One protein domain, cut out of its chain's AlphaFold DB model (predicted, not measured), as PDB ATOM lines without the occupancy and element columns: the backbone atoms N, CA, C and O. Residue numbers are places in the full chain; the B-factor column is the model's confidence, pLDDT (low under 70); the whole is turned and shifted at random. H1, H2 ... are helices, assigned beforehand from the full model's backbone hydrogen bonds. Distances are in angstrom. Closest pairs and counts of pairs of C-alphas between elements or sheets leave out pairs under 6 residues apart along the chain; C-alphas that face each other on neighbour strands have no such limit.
ATOM      1  N   GLU A  29      68.506 -28.940  30.899       86.00
ATOM      2  CA  GLU A  29      69.823 -29.158  31.512       86.00
ATOM      3  C   GLU A  29      70.339 -30.581  31.269       86.00
ATOM      4  O   GLU A  29      71.401 -30.739  30.666       86.00
ATOM      5  N   HIS A  30      69.556 -31.611  31.614       87.00
ATOM      6  CA  HIS A  30      69.932 -33.008  31.358       87.00
ATOM      7  C   HIS A  30      70.129 -33.280  29.859       87.00
ATOM      8  O   HIS A  30      71.040 -34.015  29.462       87.00
ATOM      9  N   CYS A  31      69.319 -32.647  29.008       86.62
ATOM     10  CA  CYS A  31      69.434 -32.785  27.560       86.62
ATOM     11  C   CYS A  31      70.751 -32.175  27.058       86.62
ATOM     12  O   CYS A  31      71.446 -32.774  26.232       86.62
ATOM     13  N   CYS A  32      71.141 -31.016  27.600       84.94
ATOM     14  CA  CYS A  32      72.418 -30.374  27.293       84.94
ATOM     15  C   CYS A  32      73.614 -31.201  27.784       84.94
ATOM     16  O   CYS A  32      74.560 -31.392  27.018       84.94
ATOM     17  N   GLU A  33      73.568 -31.739  29.005       87.69
ATOM     18  CA  GLU A  33      74.614 -32.622  29.541       87.69
ATOM     19  C   GLU A  33      74.834 -33.843  28.640       87.69
ATOM     20  O   GLU A  33      75.972 -34.161  28.275       87.69
ATOM     21  N   ARG A  34      73.749 -34.483  28.186       88.06
ATOM     22  CA  ARG A  34      73.844 -35.594  27.228       88.06
ATOM     23  C   ARG A  34      74.337 -35.153  25.859       88.06
ATOM     24  O   ARG A  34      75.105 -35.883  25.239       88.06
ATOM     25  N   GLY A  35      73.959 -33.964  25.396       87.50
ATOM     26  CA  GLY A  35      74.494 -33.382  24.165       87.50
ATOM     27  C   GLY A  35      76.017 -33.212  24.208       87.50
ATOM     28  O   GLY A  35      76.707 -33.537  23.240       87.50
ATOM     29  N   ILE A  36      76.561 -32.774  25.348       86.06
ATOM     30  CA  ILE A  36      78.011 -32.652  25.567       86.06
ATOM     31  C   ILE A  36      78.674 -34.035  25.574       86.06
ATOM     32  O   ILE A  36      79.660 -34.241  24.861       86.06
ATOM     33  N   ALA A  37      78.133 -34.992  26.334       88.25
ATOM     34  CA  ALA A  37      78.660 -36.358  26.387       88.25
ATOM     35  C   ALA A  37      78.655 -37.031  25.002       88.25
ATOM     36  O   ALA A  37      79.628 -37.680  24.616       88.25
ATOM     37  N   PHE A  38      77.598 -36.808  24.219       89.44
ATOM     38  CA  PHE A  38      77.475 -37.293  22.848       89.44
ATOM     39  C   PHE A  38      78.571 -36.735  21.930       89.44
ATOM     40  O   PHE A  38      79.215 -37.495  21.209       89.44
ATOM     41  N   LEU A  39      78.852 -35.430  21.983       86.69
ATOM     42  CA  LEU A  39      79.938 -34.835  21.195       86.69
ATOM     43  C   LEU A  39      81.322 -35.329  21.629       86.69
ATOM     44  O   LEU A  39      82.188 -35.554  20.784       86.69
ATOM     45  N   GLN A  40      81.542 -35.533  22.929       86.94
ATOM     46  CA  GLN A  40      82.784 -36.134  23.422       86.94
ATOM     47  C   GLN A  40      82.956 -37.567  22.914       86.94
ATOM     48  O   GLN A  40      84.065 -37.953  22.547       86.94
ATOM     49  N   TRP A  41      81.873 -38.345  22.875       89.75
ATOM     50  CA  TRP A  41      81.873 -39.689  22.304       89.75
ATOM     51  C   TRP A  41      82.170 -39.652  20.800       89.75
ATOM     52  O   TRP A  41      83.088 -40.342  20.357       89.75
ATOM     53  N   LEU A  42      81.507 -38.775  20.033       89.75
ATOM     54  CA  LEU A  42      81.787 -38.569  18.606       89.75
ATOM     55  C   LEU A  42      83.254 -38.205  18.354       89.75
ATOM     56  O   LEU A  42      83.862 -38.717  17.422       89.75
ATOM     57  N   ASN A  43      83.855 -37.367  19.201       86.19
ATOM     58  CA  ASN A  43      85.253 -36.962  19.052       86.19
ATOM     59  C   ASN A  43      86.260 -38.103  19.308       86.19
ATOM     60  O   ASN A  43      87.407 -38.006  18.878       86.19
ATOM     61  N   LYS A  44      85.861 -39.173  20.008       87.44
ATOM     62  CA  LYS A  44      86.704 -40.357  20.266       87.44
ATOM     63  C   LYS A  44      86.607 -41.411  19.161       87.44
ATOM     64  O   LYS A  44      87.373 -42.373  19.171       87.44
ATOM     65  N   ARG A  45      85.654 -41.266  18.238       88.94
ATOM     66  CA  ARG A  45      85.411 -42.230  17.168       88.94
ATOM     67  C   ARG A  45      86.570 -42.250  16.158       88.94
ATOM     68  O   ARG A  45      87.054 -41.188  15.769       88.94
ATOM     69  N   PRO A  46      87.023 -43.434  15.705       85.25
ATOM     70  CA  PRO A  46      88.053 -43.535  14.669       85.25
ATOM     71  C   PRO A  46      87.547 -43.128  13.273       85.25
ATOM     72  O   PRO A  46      88.349 -42.863  12.373       85.25
ATOM     73  N   GLU A  47      86.229 -43.093  13.059       88.00
ATOM     74  CA  GLU A  47      85.616 -42.742  11.783       88.00
ATOM     75  C   GLU A  47      85.832 -41.262  11.417       88.00
ATOM     76  O   GLU A  47      85.679 -40.355  12.228       88.00
ATOM     77  N   LYS A  48      86.162 -40.999  10.144       86.06
ATOM     78  CA  LYS A  48      86.416 -39.632   9.647       86.06
ATOM     79  C   LYS A  48      85.142 -38.866   9.290       86.06
ATOM     80  O   LYS A  48      85.132 -37.643   9.380       86.06
ATOM     81  N   CYS A  49      84.112 -39.586   8.854       90.19
ATOM     82  CA  CYS A  49      82.821 -39.041   8.459       90.19
ATOM     83  C   CYS A  49      81.738 -39.859   9.156       90.19
ATOM     84  O   CYS A  49      81.661 -41.069   8.946       90.19
ATOM     85  N   ILE A  50      80.919 -39.200   9.971       91.94
ATOM     86  CA  ILE A  50      79.860 -39.838  10.753       91.94
ATOM     87  C   ILE A  50      78.539 -39.186  10.364       91.94
ATOM     88  O   ILE A  50      78.419 -37.961  10.388       91.94
ATOM     89  N   ALA A  51      77.555 -40.004  10.001       93.44
ATOM     90  CA  ALA A  51      76.188 -39.547   9.808       93.44
ATOM     91  C   ALA A  51      75.425 -39.685  11.128       93.44
ATOM     92  O   ALA A  51      75.386 -40.765  11.714       93.44
ATOM     93  N   VAL A  52      74.811 -38.595  11.581       92.25
ATOM     94  CA  VAL A  52      73.966 -38.571  12.779       92.25
ATOM     95  C   VAL A  52      72.541 -38.251  12.350       92.25
ATOM     96  O   VAL A  52      72.298 -37.217  11.729       92.25
ATOM     97  N   VAL A  53      71.598 -39.126  12.696       93.25
ATOM     98  CA  VAL A  53      70.160 -38.909  12.491       93.25
ATOM     99  C   VAL A  53      69.528 -38.668  13.853       93.25
ATOM    100  O   VAL A  53      69.647 -39.494  14.751       93.25
ATOM    101  N   THR A  54      68.899 -37.510  14.030       92.00
ATOM    102  CA  THR A  54      68.314 -37.109  15.314       92.00
ATOM    103  C   THR A  54      67.243 -36.029  15.116       92.00
ATOM    104  O   THR A  54      66.947 -35.622  13.992       92.00
ATOM    105  N   HIS A  55      66.651 -35.559  16.212       90.00
ATOM    106  CA  HIS A  55      65.593 -34.558  16.228       90.00
ATOM    107  C   HIS A  55      66.133 -33.121  16.247       90.00
ATOM    108  O   HIS A  55      67.192 -32.823  16.802       90.00
ATOM    109  N   SER A  56      65.355 -32.195  15.683       88.06
ATOM    110  CA  SER A  56      65.717 -30.776  15.580       88.06
ATOM    111  C   SER A  56      65.871 -30.083  16.937       88.06
ATOM    112  O   SER A  56      66.729 -29.213  17.085       88.06
ATOM    113  N   SER A  57      65.082 -30.482  17.938       83.25
ATOM    114  CA  SER A  57      65.210 -29.994  19.314       83.25
ATOM    115  C   SER A  57      66.563 -30.374  19.911       83.25
ATOM    116  O   SER A  57      67.249 -29.507  20.448       83.25
ATOM    117  N   PHE A  58      66.977 -31.632  19.758       85.88
ATOM    118  CA  PHE A  58      68.251 -32.134  20.266       85.88
ATOM    119  C   PHE A  58      69.443 -31.440  19.595       85.88
ATOM    120  O   PHE A  58      70.333 -30.951  20.287       85.88
ATOM    121  N   LEU A  59      69.413 -31.286  18.264       87.12
ATOM    122  CA  LEU A  59      70.432 -30.521  17.529       87.12
ATOM    123  C   LEU A  59      70.546 -29.083  18.032       87.12
ATOM    124  O   LEU A  59      71.652 -28.590  18.227       87.12
ATOM    125  N   ARG A  60      69.415 -28.417  18.283       81.75
ATOM    126  CA  ARG A  60      69.412 -27.066  18.848       81.75
ATOM    127  C   ARG A  60      70.109 -27.040  20.208       81.75
ATOM    128  O   ARG A  60      70.989 -26.210  20.395       81.75
ATOM    129  N   HIS A  61      69.762 -27.944  21.129       80.06
ATOM    130  CA  HIS A  61      70.399 -27.996  22.452       80.06
ATOM    131  C   HIS A  61      71.906 -28.233  22.344       80.06
ATOM    132  O   HIS A  61      72.667 -27.498  22.966       80.06
ATOM    133  N   ILE A  62      72.340 -29.165  21.491       83.31
ATOM    134  CA  ILE A  62      73.762 -29.396  21.220       83.31
ATOM    135  C   ILE A  62      74.425 -28.109  20.721       83.31
ATOM    136  O   ILE A  62      75.395 -27.645  21.310       83.31
ATOM    137  N   PHE A  63      73.910 -27.497  19.658       79.56
ATOM    138  CA  PHE A  63      74.572 -26.354  19.032       79.56
ATOM    139  C   PHE A  63      74.468 -25.056  19.818       79.56
ATOM    140  O   PHE A  63      75.256 -24.154  19.565       79.56
ATOM    141  N   THR A  64      73.545 -24.925  20.767       75.88
ATOM    142  CA  THR A  64      73.528 -23.772  21.674       75.88
ATOM    143  C   THR A  64      74.668 -23.830  22.693       75.88
ATOM    144  O   THR A  64      75.173 -22.780  23.082       75.88
ATOM    145  N   GLN A  65      75.131 -25.027  23.077       73.25
ATOM    146  CA  GLN A  65      76.264 -25.176  24.004       73.25
ATOM    147  C   GLN A  65      77.620 -24.853  23.362       73.25
ATOM    148  O   GLN A  65      78.587 -24.550  24.059       73.25
ATOM    149  N   PHE A  66      77.703 -24.889  22.030       66.44
ATOM    150  CA  PHE A  66      78.939 -24.670  21.286       66.44
ATOM    151  C   PHE A  66      78.799 -23.485  20.326       66.44
ATOM    152  O   PHE A  66      77.714 -23.093  19.919       66.44
ATOM    153  N   GLY A  67      79.917 -22.866  19.958       63.69
ATOM    154  CA  GLY A  67      79.899 -21.811  18.946       63.69
ATOM    155  C   GLY A  67      79.562 -20.400  19.439       63.69
ATOM    156  O   GLY A  67      79.358 -19.519  18.615       63.69
ATOM    157  N   GLY A  68      79.621 -20.126  20.747       64.88
ATOM    158  CA  GLY A  68      79.573 -18.745  21.267       64.88
ATOM    159  C   GLY A  68      80.720 -17.841  20.774       64.88
ATOM    160  O   GLY A  68      80.649 -16.624  20.896       64.88
ATOM    161  N   ASN A  69      81.768 -18.435  20.193       68.81
ATOM    162  CA  ASN A  69      82.871 -17.731  19.535       68.81
ATOM    163  C   ASN A  69      82.735 -17.678  17.998       68.81
ATOM    164  O   ASN A  69      83.663 -17.215  17.334       68.81
ATOM    165  N   LEU A  70      81.643 -18.195  17.421       71.75
ATOM    166  CA  LEU A  70      81.388 -18.119  15.980       71.75
ATOM    167  C   LEU A  70      80.920 -16.717  15.584       71.75
ATOM    168  O   LEU A  70      80.473 -15.925  16.416       71.75
ATOM    169  N   HIS A  71      81.015 -16.411  14.290       82.69
ATOM    170  CA  HIS A  71      80.353 -15.234  13.750       82.69
ATOM    171  C   HIS A  71      78.836 -15.354  13.960       82.69
ATOM    172  O   HIS A  71      78.290 -16.454  13.896       82.69
ATOM    173  N   LYS A  72      78.156 -14.224  14.184       81.00
ATOM    174  CA  LYS A  72      76.707 -14.167  14.448       81.00
ATOM    175  C   LYS A  72      75.903 -14.975  13.421       81.00
ATOM    176  O   LYS A  72      75.041 -15.755  13.805       81.00
ATOM    177  N   ASP A  73      76.236 -14.831  12.142       83.00
ATOM    178  CA  ASP A  73      75.531 -15.515  11.051       83.00
ATOM    179  C   ASP A  73      75.728 -17.040  11.085       83.00
ATOM    180  O   ASP A  73      74.785 -17.800  10.865       83.00
ATOM    181  N   ASP A  74      76.939 -17.499  11.417       80.31
ATOM    182  CA  ASP A  74      77.241 -18.926  11.558       80.31
ATOM    183  C   ASP A  74      76.542 -19.510  12.783       80.31
ATOM    184  O   ASP A  74      75.991 -20.610  12.730       80.31
ATOM    185  N   GLN A  75      76.525 -18.751  13.880       80.00
ATOM    186  CA  GLN A  75      75.811 -19.114  15.093       80.00
ATOM    187  C   GLN A  75      74.309 -19.254  14.818       80.00
ATOM    188  O   GLN A  75      73.718 -20.274  15.173       80.00
ATOM    189  N   ASP A  76      73.697 -18.277  14.149       82.50
ATOM    190  CA  ASP A  76      72.267 -18.286  13.833       82.50
ATOM    191  C   ASP A  76      71.918 -19.434  12.866       82.50
ATOM    192  O   ASP A  76      70.911 -20.126  13.045       82.50
ATOM    193  N   SER A  77      72.782 -19.705  11.884       82.25
ATOM    194  CA  SER A  77      72.633 -20.838  10.962       82.25
ATOM    195  C   SER A  77      72.735 -22.191  11.673       82.25
ATOM    196  O   SER A  77      71.954 -23.105  11.393       82.25
ATOM    197  N   LEU A  78      73.658 -22.326  12.626       80.56
ATOM    198  CA  LEU A  78      73.870 -23.566  13.366       80.56
ATOM    199  C   LEU A  78      72.765 -23.805  14.407       80.56
ATOM    200  O   LEU A  78      72.272 -24.925  14.530       80.56
ATOM    201  N   GLN A  79      72.338 -22.759  15.117       82.56
ATOM    202  CA  GLN A  79      71.420 -22.847  16.262       82.56
ATOM    203  C   GLN A  79      69.935 -22.773  15.877       82.56
ATOM    204  O   GLN A  79      69.072 -23.060  16.711       82.56
ATOM    205  N   ARG A  80      69.592 -22.442  14.625       85.44
ATOM    206  CA  ARG A  80      68.195 -22.512  14.169       85.44
ATOM    207  C   ARG A  80      67.680 -23.950  14.154       85.44
ATOM    208  O   ARG A  80      68.412 -24.892  13.828       85.44
ATOM    209  N   LEU A  81      66.372 -24.096  14.364       85.69
ATOM    210  CA  LEU A  81      65.674 -25.368  14.185       85.69
ATOM    211  C   LEU A  81      65.887 -25.912  12.765       85.69
ATOM    212  O   LEU A  81      65.798 -25.181  11.774       85.69
ATOM    213  N   ALA A  82      66.200 -27.203  12.693       86.62
ATOM    214  CA  ALA A  82      66.286 -27.939  11.442       86.62
ATOM    215  C   ALA A  82      64.885 -28.316  10.944       86.62
ATOM    216  O   ALA A  82      64.015 -28.679  11.741       86.62
ATOM    217  N   GLY A  83      64.681 -28.231   9.630       90.25
ATOM    218  CA  GLY A  83      63.515 -28.794   8.962       90.25
ATOM    219  C   GLY A  83      63.549 -30.325   8.936       90.25
ATOM    220  O   GLY A  83      64.574 -30.955   9.207       90.25
ATOM    221  N   ASN A  84      62.418 -30.935   8.586       91.75
ATOM    222  CA  ASN A  84      62.335 -32.388   8.446       91.75
ATOM    223  C   ASN A  84      63.268 -32.867   7.328       91.75
ATOM    224  O   ASN A  84      63.252 -32.312   6.231       91.75
ATOM    225  N   CYS A  85      64.060 -33.902   7.620       89.62
ATOM    226  CA  CYS A  85      65.066 -34.462   6.711       89.62
ATOM    227  C   CYS A  85      66.131 -33.453   6.241       89.62
ATOM    228  O   CYS A  85      66.785 -33.671   5.222       89.62
ATOM    229  N   GLU A  86      66.317 -32.346   6.965       91.25
ATOM    230  CA  GLU A  86      67.368 -31.384   6.654       91.25
ATOM    231  C   GLU A  86      68.744 -31.983   6.977       91.25
ATOM    232  O   GLU A  86      69.009 -32.396   8.106       91.25
ATOM    233  N   LEU A  87      69.636 -31.992   5.986       88.94
ATOM    234  CA  LEU A  87      71.019 -32.419   6.157       88.94
ATOM    235  C   LEU A  87      71.907 -31.215   6.473       88.94
ATOM    236  O   LEU A  87      71.927 -30.236   5.727       88.94
ATOM    237  N   ARG A  88      72.698 -31.319   7.543       87.00
ATOM    238  CA  ARG A  88      73.740 -30.344   7.883       87.00
ATOM    239  C   ARG A  88      75.094 -31.022   7.956       87.00
ATOM    240  O   ARG A  88      75.247 -32.032   8.636       87.00
ATOM    241  N   SER A  89      76.071 -30.435   7.273       87.62
ATOM    242  CA  SER A  89      77.469 -30.841   7.383       87.62
ATOM    243  C   SER A  89      78.159 -29.985   8.435       87.62
ATOM    244  O   SER A  89      78.056 -28.758   8.401       87.62
ATOM    245  N   ILE A  90      78.835 -30.636   9.379       84.38
ATOM    246  CA  ILE A  90      79.533 -29.982  10.483       84.38
ATOM    247  C   ILE A  90      80.915 -30.598  10.592       84.38
ATOM    248  O   ILE A  90      81.069 -31.818  10.610       84.38
ATOM    249  N   VAL A  91      81.922 -29.737  10.687       84.00
ATOM    250  CA  VAL A  91      83.301 -30.150  10.914       84.00
ATOM    251  C   VAL A  91      83.622 -29.942  12.386       84.00
ATOM    252  O   VAL A  91      83.645 -28.816  12.877       84.00
ATOM    253  N   MET A  92      83.877 -31.040  13.093       78.38
ATOM    254  CA  MET A  92      84.397 -30.994  14.455       78.38
ATOM    255  C   MET A  92      85.920 -30.886  14.401       78.38
ATOM    256  O   MET A  92      86.611 -31.817  13.987       78.38
ATOM    257  N   CYS A  93      86.451 -29.739  14.818       71.00
ATOM    258  CA  CYS A  93      87.885 -29.559  14.995       71.00
ATOM    259  C   CYS A  93      88.248 -29.882  16.441       71.00
ATOM    260  O   CYS A  93      87.998 -29.084  17.340       71.00
ATOM    261  N   THR A 114      93.288 -19.130  16.837       40.03
ATOM    262  CA  THR A 114      93.317 -18.221  15.675       40.03
ATOM    263  C   THR A 114      92.775 -18.863  14.398       40.03
ATOM    264  O   THR A 114      92.645 -18.191  13.375       40.03
ATOM    265  N   VAL A 115      92.448 -20.158  14.449       40.59
ATOM    266  CA  VAL A 115      91.889 -20.897  13.319       40.59
ATOM    267  C   VAL A 115      90.479 -20.386  13.041       40.59
ATOM    268  O   VAL A 115      89.561 -20.612  13.830       40.59
ATOM    269  N   ARG A 116      90.311 -19.696  11.912       41.12
ATOM    270  CA  ARG A 116      88.992 -19.354  11.382       41.12
ATOM    271  C   ARG A 116      88.480 -20.528  10.560       41.12
ATOM    272  O   ARG A 116      89.100 -20.898   9.568       41.12
ATOM    273  N   ILE A 117      87.371 -21.112  10.996       43.50
ATOM    274  CA  ILE A 117      86.627 -22.097  10.209       43.50
ATOM    275  C   ILE A 117      85.869 -21.318   9.133       43.50
ATOM    276  O   ILE A 117      85.129 -20.394   9.462       43.50
ATOM    277  N   SER A 118      86.091 -21.650   7.864       38.09
ATOM    278  CA  SER A 118      85.329 -21.088   6.746       38.09
ATOM    279  C   SER A 118      83.868 -21.512   6.861       38.09
ATOM    280  O   SER A 118      83.590 -22.687   7.125       38.09
ATOM    281  N   SER A 119      82.937 -20.581   6.659       42.53
ATOM    282  CA  SER A 119      81.517 -20.917   6.677       42.53
ATOM    283  C   SER A 119      81.165 -21.772   5.458       42.53
ATOM    284  O   SER A 119      81.814 -21.700   4.411       42.53
ATOM    285  N   ALA A 120      80.116 -22.590   5.558       41.41
ATOM    286  CA  ALA A 120      79.634 -23.391   4.431       41.41
ATOM    287  C   ALA A 120      79.242 -22.517   3.219       41.41
ATOM    288  O   ALA A 120      79.325 -22.963   2.073       41.41
ATOM    289  N   THR A 121      78.871 -21.257   3.455       43.97
ATOM    290  CA  THR A 121      78.633 -20.244   2.417       43.97
ATOM    291  C   THR A 121      79.899 -19.866   1.648       43.97
ATOM    292  O   THR A 121      79.826 -19.701   0.431       43.97
ATOM    293  N   ASP A 122      81.064 -19.811   2.299       42.50
ATOM    294  CA  ASP A 122      82.341 -19.490   1.640       42.50
ATOM    295  C   ASP A 122      82.780 -20.607   0.680       42.50
ATOM    296  O   ASP A 122      83.330 -20.346  -0.392       42.50
ATOM    297  N   LEU A 123      82.481 -21.863   1.027       45.03
ATOM    298  CA  LEU A 123      82.768 -23.029   0.186       45.03
ATOM    299  C   LEU A 123      81.889 -23.072  -1.074       45.03
ATOM    300  O   LEU A 123      82.351 -23.497  -2.133       45.03
ATOM    301  N   LEU A 124      80.642 -22.599  -0.983       44.97
ATOM    302  CA  LEU A 124      79.719 -22.521  -2.121       44.97
ATOM    303  C   LEU A 124      80.015 -21.319  -3.030       44.97
ATOM    304  O   LEU A 124      79.875 -21.423  -4.249       44.97
ATOM    305  N   ALA A 125      80.490 -20.202  -2.472       47.34
ATOM    306  CA  ALA A 125      80.891 -19.028  -3.248       47.34
ATOM    307  C   ALA A 125      82.121 -19.292  -4.142       47.34
ATOM    308  O   ALA A 125      82.231 -18.724  -5.230       47.34
ATOM    309  N   GLY A 126      83.020 -20.194  -3.730       46.28
ATOM    310  CA  GLY A 126      84.184 -20.602  -4.526       46.28
ATOM    311  C   GLY A 126      83.851 -21.448  -5.763       46.28
ATOM    312  O   GLY A 126      84.613 -21.438  -6.728       46.28
ATOM    313  N   ALA A 127      82.707 -22.140  -5.777       47.97
ATOM    314  CA  ALA A 127      82.310 -23.014  -6.886       47.97
ATOM    315  C   ALA A 127      81.731 -22.250  -8.096       47.97
ATOM    316  O   ALA A 127      81.719 -22.777  -9.205       47.97
TER     317      ALA A 127
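AT A GLANCE: This is residues 29 to 93 and 114 to 127 of the 132 residues of the protein "Hypothetical protein" of Emiliania huxleyi (UniProt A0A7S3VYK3). Three helices follow one another in a small open group: H2 crosses H1 near residues 31 to 36, and H3 folds back to H2 from its other side. The link of residues 45 to 55 folds back from the end of H1 to the start of H2, and the last helix, H4, sticks out with residues 122 to 127. The printed part has 79 residues with four named helices, in the order H1, H2, H3, H4, and no named strand; its class is all helix. It is compact, with a radius of gyration of the C-alphas of 13.2 A and spans of 39 by 29 by 29 A.

HOW THE PARTS SIT: H1, residues 29 to 44, touches H2, residues 56 to 65, with residues 31 to 36 alone. Their closest C-alphas, those of Gly 35 and Ile 62, are 5.0 A apart, and their lines are about perpendicular at 80 degrees. H2 and H3, residues 72 to 79, touch and form a helical hairpin, running opposite ways at a steep tilt of 45 degrees. Their closest C-alphas, those of Arg 60 and Gln 79, are 5.3 A apart. H1 and H3 are apart. H4, residues 120 to 127, is apart from H1, H2 and H3. In H1, H2 and H3 every O i to N i+4 pair is within hydrogen-bond range; in H4, 3 of 4 are.

IN THESE COORDINATES: H1 begins at C-alpha 29, (69.823, -29.158, 31.512), and is 23.2 A long from first to last C-alpha. H2 is 14.6 A long, H3 10.3 A and H4 11.6 A. H4 ends at C-alpha 127, (82.310, -23.014, -6.886).

THE WHOLE: The C-alphas farthest apart, those of His 30 and Ala 127, are 41.4 A apart. Residues 94 to 113 are not printed, and C-alphas 93 and 114 are 12.6 A apart across this cut. The link from H1 to H2 is long, with 11 residues; that from H2 to H3 is short, with 6. The mean pLDDT of the printed part is 77.0, and residues 66 to 69 and 114 to 127 are under 70.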